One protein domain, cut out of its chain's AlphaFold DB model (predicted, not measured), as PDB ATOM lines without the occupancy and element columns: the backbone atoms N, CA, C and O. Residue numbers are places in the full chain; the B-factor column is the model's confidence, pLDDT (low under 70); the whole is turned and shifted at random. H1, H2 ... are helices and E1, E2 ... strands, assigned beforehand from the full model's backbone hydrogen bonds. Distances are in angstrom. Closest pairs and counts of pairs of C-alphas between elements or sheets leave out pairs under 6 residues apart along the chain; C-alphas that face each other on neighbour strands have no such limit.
ATOM      1  N   THR A   2     101.130 121.185  78.919       65.81
ATOM      2  CA  THR A   2     101.306 119.830  79.461       65.81
ATOM      3  C   THR A   2     102.138 118.954  78.511       65.81
ATOM      4  O   THR A   2     102.470 119.354  77.390       65.81
ATOM      5  N   ASN A   3     102.520 117.753  78.956       71.69
ATOM      6  CA  ASN A   3     103.280 116.827  78.114       71.69
ATOM      7  C   ASN A   3     102.438 116.268  76.962       71.69
ATOM      8  O   ASN A   3     102.974 116.150  75.861       71.69
ATOM      9  N   SER A   4     101.143 115.980  77.155       69.44
ATOM     10  CA  SER A   4     100.331 115.540  76.014       69.44
ATOM     11  C   SER A   4      99.970 116.685  75.080       69.44
ATOM     12  O   SER A   4      99.902 116.424  73.891       69.44
ATOM     13  N   GLU A   5      99.867 117.941  75.529       68.62
ATOM     14  CA  GLU A   5      99.759 119.088  74.607       68.62
ATOM     15  C   GLU A   5     100.992 119.185  73.690       68.62
ATOM     16  O   GLU A   5     100.860 119.370  72.481       68.62
ATOM     17  N   LYS A   6     102.203 118.969  74.230       74.31
ATOM     18  CA  LYS A   6     103.438 118.890  73.422       74.31
ATOM     19  C   LYS A   6     103.433 117.703  72.460       74.31
ATOM     20  O   LYS A   6     103.834 117.852  71.305       74.31
ATOM     21  N   LEU A   7     102.994 116.534  72.929       75.44
ATOM     22  CA  LEU A   7     102.881 115.336  72.099       75.44
ATOM     23  C   LEU A   7     101.874 115.547  70.967       75.44
ATOM     24  O   LEU A   7     102.146 115.147  69.843       75.44
ATOM     25  N   LEU A   8     100.742 116.199  71.235       73.56
ATOM     26  CA  LEU A   8      99.697 116.430  70.242       73.56
ATOM     27  C   LEU A   8     100.070 117.507  69.236       73.56
ATOM     28  O   LEU A   8      99.811 117.338  68.047       73.56
ATOM     29  N   SER A   9     100.753 118.560  69.677       71.81
ATOM     30  CA  SER A   9     101.393 119.511  68.770       71.81
ATOM     31  C   SER A   9     102.408 118.795  67.867       71.81
ATOM     32  O   SER A   9     102.326 118.910  66.650       71.81
ATOM     33  N   SER A  10     103.270 117.939  68.423       72.94
ATOM     34  CA  SER A  10     104.240 117.170  67.621       72.94
ATOM     35  C   SER A  10     103.566 116.174  66.668       72.94
ATOM     36  O   SER A  10     103.962 116.046  65.516       72.94
ATOM     37  N   PHE A  11     102.538 115.456  67.129       77.81
ATOM     38  CA  PHE A  11     101.762 114.519  66.317       77.81
ATOM     39  C   PHE A  11     101.091 115.245  65.152       77.81
ATOM     40  O   PHE A  11     101.265 114.870  63.997       77.81
ATOM     41  N   SER A  12     100.360 116.316  65.443       74.44
ATOM     42  CA  SER A  12      99.646 117.060  64.413       74.44
ATOM     43  C   SER A  12     100.592 117.654  63.369       74.44
ATOM     44  O   SER A  12     100.315 117.526  62.183       74.44
ATOM     45  N   GLU A  13     101.749 118.192  63.764       70.69
ATOM     46  CA  GLU A  13     102.742 118.721  62.818       70.69
ATOM     47  C   GLU A  13     103.458 117.653  61.978       70.69
ATOM     48  O   GLU A  13     103.900 117.953  60.869       70.69
ATOM     49  N   ASN A  14     103.592 116.428  62.490       78.12
ATOM     50  CA  ASN A  14     104.274 115.339  61.787       78.12
ATOM     51  C   ASN A  14     103.356 114.589  60.813       78.12
ATOM     52  O   ASN A  14     103.840 114.061  59.813       78.12
ATOM     53  N   TYR A  15     102.056 114.515  61.108       79.31
ATOM     54  CA  TYR A  15     101.098 113.721  60.328       79.31
ATOM     55  C   TYR A  15     100.119 114.561  59.501       79.31
ATOM     56  O   TYR A  15      99.522 114.036  58.564       79.31
ATOM     57  N   PHE A  16      99.966 115.853  59.803       83.88
ATOM     58  CA  PHE A  16      99.086 116.760  59.072       83.88
ATOM     59  C   PHE A  16      99.841 117.996  58.590       83.88
ATOM     60  O   PHE A  16     100.795 118.467  59.209       83.88
ATOM     61  N   TYR A  17      99.382 118.566  57.475       83.94
ATOM     62  CA  TYR A  17      99.873 119.861  57.022       83.94
ATOM     63  C   TYR A  17      99.561 120.927  58.074       83.94
ATOM     64  O   TYR A  17      98.423 121.051  58.527       83.94
ATOM     65  N   LYS A  18     100.565 121.732  58.437       84.75
ATOM     66  CA  LYS A  18     100.460 122.799  59.450       84.75
ATOM     67  C   LYS A  18      99.330 123.794  59.165       84.75
ATOM     68  O   LYS A  18      98.811 124.432  60.072       84.75
ATOM     69  N   GLU A  19      98.949 123.926  57.902       86.25
ATOM     70  CA  GLU A  19      97.849 124.749  57.419       86.25
ATOM     71  C   GLU A  19      96.478 124.301  57.949       86.25
ATOM     72  O   GLU A  19      95.575 125.131  58.081       86.25
ATOM     73  N   LEU A  20      96.349 123.009  58.255       86.88
ATOM     74  CA  LEU A  20      95.125 122.351  58.707       86.88
ATOM     75  C   LEU A  20      95.047 122.261  60.236       86.88
ATOM     76  O   LEU A  20      93.995 121.921  60.764       86.88
ATOM     77  N   VAL A  21      96.142 122.551  60.943       87.56
ATOM     78  CA  VAL A  21      96.307 122.303  62.381       87.56
ATOM     79  C   VAL A  21      96.174 123.598  63.182       87.56
ATOM     80  O   VAL A  21      96.858 124.584  62.894       87.56
ATOM     81  N   TYR A  22      95.344 123.573  64.229       86.94
ATOM     82  CA  TYR A  22      95.074 124.702  65.124       86.94
ATOM     83  C   TYR A  22      95.117 124.244  66.589       86.94
ATOM     84  O   TYR A  22      94.296 123.422  66.985       86.94
ATOM     85  N   ALA A  23      96.059 124.761  67.387       80.44
ATOM     86  CA  ALA A  23      96.305 124.308  68.768       80.44
ATOM     87  C   ALA A  23      96.141 125.398  69.849       80.44
ATOM     88  O   ALA A  23      95.951 125.075  71.014       80.44
ATOM     89  N   ASP A  24      96.197 126.686  69.490       74.19
ATOM     90  CA  ASP A  24      95.926 127.800  70.415       74.19
ATOM     91  C   ASP A  24      94.513 128.334  70.165       74.19
ATOM     92  O   ASP A  24      94.294 129.335  69.482       74.19
ATOM     93  N   LEU A  25      93.525 127.568  70.629       78.62
ATOM     94  CA  LEU A  25      92.112 127.764  70.308       78.62
ATOM     95  C   LEU A  25      91.398 128.621  71.356       78.62
ATOM     96  O   LEU A  25      90.343 128.261  71.886       78.62
ATOM     97  N   LYS A  26      91.988 129.781  71.641       80.62
ATOM     98  CA  LYS A  26      91.354 130.827  72.439       80.62
ATOM     99  C   LYS A  26      90.619 131.785  71.529       80.62
ATOM    100  O   LYS A  26      91.161 132.278  70.540       80.62
ATOM    101  N   PHE A  27      89.367 132.036  71.863       75.75
ATOM    102  CA  PHE A  27      88.482 132.849  71.057       75.75
ATOM    103  C   PHE A  27      87.675 133.782  71.948       75.75
ATOM    104  O   PHE A  27      87.114 133.359  72.953       75.75
ATOM    105  N   THR A  28      87.572 135.047  71.555       78.44
ATOM    106  CA  THR A  28      86.710 136.014  72.234       78.44
ATOM    107  C   THR A  28      85.503 136.295  71.339       78.44
ATOM    108  O   THR A  28      85.666 137.009  70.345       78.44
ATOM    109  N   PRO A  29      84.310 135.748  71.654       75.19
ATOM    110  CA  PRO A  29      83.085 136.073  70.935       75.19
ATOM    111  C   PRO A  29      82.775 137.564  71.026       75.19
ATOM    112  O   PRO A  29      83.176 138.261  71.965       75.19
ATOM    113  N   THR A  30      82.032 138.064  70.043       76.19
ATOM    114  CA  THR A  30      81.711 139.493  69.959       76.19
ATOM    115  C   THR A  30      80.901 139.924  71.185       76.19
ATOM    116  O   THR A  30      79.776 139.477  71.383       76.19
ATOM    117  N   GLY A  31      81.471 140.802  72.017       76.12
ATOM    118  CA  GLY A  31      80.830 141.283  73.249       76.12
ATOM    119  C   GLY A  31      80.860 140.299  74.428       76.12
ATOM    120  O   GLY A  31      80.211 140.562  75.439       76.12
ATOM    121  N   GLY A  32      81.598 139.190  74.319       78.81
ATOM    122  CA  GLY A  32      81.781 138.210  75.390       78.81
ATOM    123  C   GLY A  32      83.175 138.238  76.022       78.81
ATOM    124  O   GLY A  32      83.994 139.122  75.770       78.81
ATOM    125  N   THR A  33      83.441 137.247  76.871       82.50
ATOM    126  CA  THR A  33      84.761 136.986  77.465       82.50
ATOM    127  C   THR A  33      85.505 135.920  76.670       82.50
ATOM    128  O   THR A  33      84.867 135.114  76.005       82.50
ATOM    129  N   GLU A  34      86.836 135.880  76.775       83.19
ATOM    130  CA  GLU A  34      87.652 134.821  76.168       83.19
ATOM    131  C   GLU A  34      87.144 133.429  76.586       83.19
ATOM    132  O   GLU A  34      86.928 133.154  77.770       83.19
ATOM    133  N   VAL A  35      86.941 132.569  75.593       83.12
ATOM    134  CA  VAL A  35      86.537 131.175  75.729       83.12
ATOM    135  C   VAL A  35      87.645 130.297  75.164       83.12
ATOM    136  O   VAL A  35      88.229 130.581  74.119       83.12
ATOM    137  N   GLU A  36      87.924 129.210  75.870       83.94
ATOM    138  CA  GLU A  36      88.848 128.167  75.440       83.94
ATOM    139  C   GLU A  36      88.043 127.022  74.820       83.94
ATOM    140  O   GLU A  36      87.160 126.453  75.472       83.94
ATOM    141  N   LEU A  37      88.325 126.714  73.555       87.81
ATOM    142  CA  LEU A  37      87.670 125.630  72.824       87.81
ATOM    143  C   LEU A  37      88.403 124.295  73.069       87.81
ATOM    144  O   LEU A  37      89.022 124.094  74.115       87.81
ATOM    145  N   ALA A  38      88.294 123.351  72.130       89.12
ATOM    146  CA  ALA A  38      89.054 122.102  72.143       89.12
ATOM    147  C   ALA A  38      90.577 122.354  72.169       89.12
ATOM    148  O   ALA A  38      91.039 123.419  71.775       89.12
ATOM    149  N   ASP A  39      91.367 121.359  72.586       87.50
ATOM    150  CA  ASP A  39      92.832 121.509  72.658       87.50
ATOM    151  C   ASP A  39      93.482 121.514  71.265       87.50
ATOM    152  O   ASP A  39      94.532 122.116  71.059       87.50
ATOM    153  N   LEU A  40      92.881 120.810  70.300       89.69
ATOM    154  CA  LEU A  40      93.339 120.793  68.917       89.69
ATOM    155  C   LEU A  40      92.156 120.696  67.951       89.69
ATOM    156  O   LEU A  40      91.248 119.888  68.137       89.69
ATOM    157  N   ILE A  41      92.218 121.467  66.871       90.12
ATOM    158  CA  ILE A  41      91.347 121.334  65.707       90.12
ATOM    159  C   ILE A  41      92.196 120.964  64.492       90.12
ATOM    160  O   ILE A  41      93.222 121.592  64.218       90.12
ATOM    161  N   ILE A  42      91.734 119.962  63.744       90.50
ATOM    162  CA  ILE A  42      92.213 119.661  62.393       90.50
ATOM    163  C   ILE A  42      91.081 119.985  61.421       90.50
ATOM    164  O   ILE A  42      90.024 119.358  61.470       90.50
ATOM    165  N   ASN A  43      91.295 120.980  60.565       89.94
ATOM    166  CA  ASN A  43      90.315 121.442  59.587       89.94
ATOM    167  C   ASN A  43      90.574 120.787  58.225       89.94
ATOM    168  O   ASN A  43      91.585 121.086  57.595       89.94
ATOM    169  N   LEU A  44      89.658 119.935  57.769       90.00
ATOM    170  CA  LEU A  44      89.679 119.261  56.467       90.00
ATOM    171  C   LEU A  44      88.589 119.824  55.533       90.00
ATOM    172  O   LEU A  44      87.985 119.082  54.766       90.00
ATOM    173  N   GLU A  45      88.333 121.132  55.635       85.62
ATOM    174  CA  GLU A  45      87.307 121.904  54.915       85.62
ATOM    175  C   GLU A  45      85.869 121.568  55.320       85.62
ATOM    176  O   GLU A  45      85.245 122.352  56.036       85.62
ATOM    177  N   ASP A  46      85.353 120.419  54.891       89.81
ATOM    178  CA  ASP A  46      83.977 119.987  55.173       89.81
ATOM    179  C   ASP A  46      83.878 119.124  56.431       89.81
ATOM    180  O   ASP A  46      82.783 118.880  56.934       89.81
ATOM    181  N   ILE A  47      85.018 118.677  56.961       91.62
ATOM    182  CA  ILE A  47      85.109 117.889  58.188       91.62
ATOM    183  C   ILE A  47      86.097 118.558  59.138       91.62
ATOM    184  O   ILE A  47      87.203 118.939  58.755       91.62
ATOM    185  N   ILE A  48      85.720 118.654  60.408       91.94
ATOM    186  CA  ILE A  48      86.559 119.189  61.474       91.94
ATOM    187  C   ILE A  48      86.746 118.116  62.532       91.94
ATOM    188  O   ILE A  48      85.784 117.666  63.150       91.94
ATOM    189  N   LEU A  49      87.994 117.744  62.802       92.31
ATOM    190  CA  LEU A  49      88.313 116.897  63.948       92.31
ATOM    191  C   LEU A  49      88.570 117.802  65.153       92.31
ATOM    192  O   LEU A  49      89.593 118.485  65.203       92.31
ATOM    193  N   ALA A  50      87.648 117.809  66.115       91.75
ATOM    194  CA  ALA A  50      87.794 118.544  67.369       91.75
ATOM    195  C   ALA A  50      88.314 117.594  68.450       91.75
ATOM    196  O   ALA A  50      87.602 116.696  68.906       91.75
ATOM    197  N   ILE A  51      89.571 117.774  68.839       90.12
ATOM    198  CA  ILE A  51      90.298 116.866  69.716       90.12
ATOM    199  C   ILE A  51      90.452 117.501  71.096       90.12
ATOM    200  O   ILE A  51      91.031 118.574  71.250       90.12
ATOM    201  N   GLN A  52      89.974 116.797  72.119       88.75
ATOM    202  CA  GLN A  52      90.167 117.160  73.517       88.75
ATOM    203  C   GLN A  52      90.977 116.084  74.235       88.75
ATOM    204  O   GLN A  52      90.579 114.918  74.304       88.75
ATOM    205  N   LEU A  53      92.072 116.493  74.857       86.19
ATOM    206  CA  LEU A  53      92.830 115.702  75.804       86.19
ATOM    207  C   LEU A  53      92.372 115.949  77.232       86.19
ATOM    208  O   LEU A  53      92.061 117.067  77.657       86.19
ATOM    209  N   PHE A  97      90.836 131.493  63.226       79.88
ATOM    210  CA  PHE A  97      91.949 130.913  63.964       79.88
ATOM    211  C   PHE A  97      93.255 131.136  63.218       79.88
ATOM    212  O   PHE A  97      93.278 131.340  62.001       79.88
ATOM    213  N   ILE A  98      94.349 131.104  63.968       83.25
ATOM    214  CA  ILE A  98      95.700 131.117  63.425       83.25
ATOM    215  C   ILE A  98      96.155 129.661  63.357       83.25
ATOM    216  O   ILE A  98      96.191 128.975  64.376       83.25
ATOM    217  N   ASN A  99      96.453 129.172  62.155       84.62
ATOM    218  CA  ASN A  99      96.979 127.817  61.995       84.62
ATOM    219  C   ASN A  99      98.445 127.727  62.447       84.62
ATOM    220  O   ASN A  99      99.105 128.742  62.677       84.62
ATOM    221  N   ALA A 100      99.000 126.517  62.495       83.06
ATOM    222  CA  ALA A 100     100.390 126.284  62.900       83.06
ATOM    223  C   ALA A 100     101.445 126.912  61.955       83.06
ATOM    224  O   ALA A 100     102.637 126.914  62.265       83.06
ATOM    225  N   ARG A 101     101.038 127.478  60.807       84.69
ATOM    226  CA  ARG A 101     101.890 128.308  59.928       84.69
ATOM    227  C   ARG A 101     101.812 129.809  60.224       84.69
ATOM    228  O   ARG A 101     102.485 130.583  59.550       84.69
ATOM    229  N   GLY A 102     100.993 130.233  61.182       84.62
ATOM    230  CA  GLY A 102     100.776 131.644  61.499       84.62
ATOM    231  C   GLY A 102      99.785 132.349  60.568       84.62
ATOM    232  O   GLY A 102      99.668 133.573  60.613       84.62
ATOM    233  N   LYS A 103      99.064 131.614  59.712       85.88
ATOM    234  CA  LYS A 103      98.079 132.197  58.796       85.88
ATOM    235  C   LYS A 103      96.694 132.188  59.436       85.88
ATOM    236  O   LYS A 103      96.248 131.175  59.969       85.88
ATOM    237  N   LYS A 104      96.011 133.329  59.338       86.81
ATOM    238  CA  LYS A 104      94.617 133.479  59.753       86.81
ATOM    239  C   LYS A 104      93.700 132.801  58.734       86.81
ATOM    240  O   LYS A 104      93.752 133.140  57.550       86.81
ATOM    241  N   THR A 105      92.850 131.896  59.202       82.50
ATOM    242  CA  THR A 105      91.926 131.118  58.367       82.50
ATOM    243  C   THR A 105      90.518 131.177  58.949       82.50
ATOM    244  O   THR A 105      90.347 131.242  60.167       82.50
ATOM    245  N   ILE A 106      89.517 131.179  58.068       83.62
ATOM    246  CA  ILE A 106      88.102 131.055  58.431       83.62
ATOM    247  C   ILE A 106      87.744 129.577  58.373       83.62
ATOM    248  O   ILE A 106      88.025 128.916  57.373       83.62
ATOM    249  N   ILE A 107      87.122 129.072  59.431       83.69
ATOM    250  CA  ILE A 107      86.576 127.719  59.437       83.69
ATOM    251  C   ILE A 107      85.187 127.732  58.791       83.69
ATOM    252  O   ILE A 107      84.410 128.664  59.004       83.69
ATOM    253  N   ASN A 108      84.891 126.712  57.983       85.69
ATOM    254  CA  ASN A 108      83.572 126.522  57.393       85.69
ATOM    255  C   ASN A 108      82.551 126.227  58.513       85.69
ATOM    256  O   ASN A 108      82.655 125.180  59.153       85.69
ATOM    257  N   PRO A 109      81.560 127.104  58.760       85.81
ATOM    258  CA  PRO A 109      80.584 126.898  59.831       85.81
ATOM    259  C   PRO A 109      79.614 125.744  59.543       85.81
ATOM    260  O   PRO A 109      78.911 125.289  60.440       85.81
ATOM    261  N   SER A 110      79.554 125.273  58.294       87.44
ATOM    262  CA  SER A 110      78.730 124.134  57.877       87.44
ATOM    263  C   SER A 110      79.481 122.802  57.891       87.44
ATOM    264  O   SER A 110      78.888 121.789  57.527       87.44
ATOM    265  N   ALA A 111      80.757 122.788  58.281       89.00
ATOM    266  CA  ALA A 111      81.537 121.562  58.343       89.00
ATOM    267  C   ALA A 111      81.005 120.600  59.415       89.00
ATOM    268  O   ALA A 111      80.585 121.006  60.503       89.00
ATOM    269  N   GLU A 112      81.074 119.305  59.125       91.62
ATOM    270  CA  GLU A 112      80.765 118.262  60.090       91.62
ATOM    271  C   GLU A 112      81.866 118.201  61.152       91.62
ATOM    272  O   GLU A 112      83.032 117.927  60.860       91.62
ATOM    273  N   VAL A 113      81.504 118.444  62.412       91.50
ATOM    274  CA  VAL A 113      82.451 118.353  63.524       91.50
ATOM    275  C   VAL A 113      82.422 116.947  64.110       91.50
ATOM    276  O   VAL A 113      81.431 116.530  64.712       91.50
ATOM    277  N   VAL A 114      83.543 116.240  63.999       93.56
ATOM    278  CA  VAL A 114      83.769 114.927  64.602       93.56
ATOM    279  C   VAL A 114      84.501 115.114  65.937       93.56
ATOM    280  O   VAL A 114      85.680 115.489  65.955       93.56
ATOM    281  N   PRO A 115      83.836 114.866  67.078       91.50
ATOM    282  CA  PRO A 115      84.443 115.048  68.385       91.50
ATOM    283  C   PRO A 115      85.285 113.837  68.791       91.50
ATOM    284  O   PRO A 115      84.797 112.707  68.835       91.50
ATOM    285  N   LEU A 116      86.533 114.078  69.185       89.06
ATOM    286  CA  LEU A 116      87.450 113.053  69.674       89.06
ATOM    287  C   LEU A 116      87.939 113.423  71.076       89.06
ATOM    288  O   LEU A 116      88.617 114.427  71.270       89.06
ATOM    289  N   VAL A 117      87.606 112.601  72.072       85.31
ATOM    290  CA  VAL A 117      88.081 112.788  73.449       85.31
ATOM    291  C   VAL A 117      89.072 111.687  73.781       85.31
ATOM    292  O   VAL A 117      88.695 110.521  73.884       85.31
ATOM    293  N   PHE A 118      90.330 112.065  73.993       82.75
ATOM    294  CA  PHE A 118      91.381 111.136  74.384       82.75
ATOM    295  C   PHE A 118      91.715 111.291  75.861       82.75
ATOM    296  O   PHE A 118      91.981 112.381  76.375       82.75
ATOM    297  N   HIS A 119      91.752 110.153  76.539       77.00
ATOM    298  CA  HIS A 119      92.322 110.035  77.865       77.00
ATOM    299  C   HIS A 119      93.487 109.049  77.785       77.00
ATOM    300  O   HIS A 119      93.247 107.839  77.790       77.00
ATOM    301  N   PRO A 120      94.737 109.525  77.663       65.75
ATOM    302  CA  PRO A 120      95.880 108.636  77.723       65.75
ATOM    303  C   PRO A 120      95.958 108.038  79.131       65.75
ATOM    304  O   PRO A 120      96.326 108.705  80.102       65.75
ATOM    305  N   LEU A 121      95.604 106.758  79.237       58.38
ATOM    306  CA  LEU A 121      95.979 105.932  80.374       58.38
ATOM    307  C   LEU A 121      97.496 105.761  80.279       58.38
ATOM    308  O   LEU A 121      97.974 104.889  79.561       58.38
TER     309      LEU A 121
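This is residues 2 to 53 and 97 to 121 of the 126 residues of an uncharacterized protein of Roseburia sp. OF03-24 (UniProt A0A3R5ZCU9). A small three-stranded sheet has one helix, H1, running along its strands over one face, above the edge strand E1, while a long loop, residues 26 to 36, reaches away from the sheet as far as Gly 31. A small separate pairing, E3 with residues 97 to 98, sits apart from H1 and the sheet. The 77 printed residues hold one named helix and four named strands, in the order H1, E1, E2, E3, E4; the sheet runs E1, E2, E4 and is mixed. The class is mixed, helices and strands, with under half of the residues in named elements; the whole is compact, with a radius of gyration of the C-alphas of 12.5 A, and elongated, spanning 38 by 25 by 24 A.

H1, residues 3 to 15, begins at C-alpha 3 (103.280, 116.827, 78.114) and is 18.2 A long. E1 is residues 40 to 43, 9.8 A; E2, residues 47 to 53, 19.4 A; E3, residues 104 to 106, 7.1 A. E4, residues 112 to 118, is 19.2 A long and ends at C-alpha 118 (91.381, 111.136, 74.384).

E1 and E2 form an antiparallel hairpin, with N 42 and O 49 3.0 A apart, within hydrogen-bond range. E2 and E4 are parallel, with N 50 and O 114 3.0 A apart, also within range. H1 is on the sheet at a height of 9.0 A, its local plane fitted to just 6 C-alphas; the closest C-alphas of H1 and E1 are those of Leu 8 and Leu 40, 7.8 A. In H1 every O i to N i+4 pair is within hydrogen-bond range. Residues 21 to 22 pair antiparallel with residues 41 to 42 of E1.

The C-alphas of Gly 31 and Leu 121, the two farthest apart, are 39.1 A apart. Residues 54 to 96 are not printed, and C-alphas 53 and 97 are 19.3 A apart across this cut. The link from H1 to E1 is long. Residue 2, residues 4 to 5 and residues 120 to 121 have pLDDT under 70.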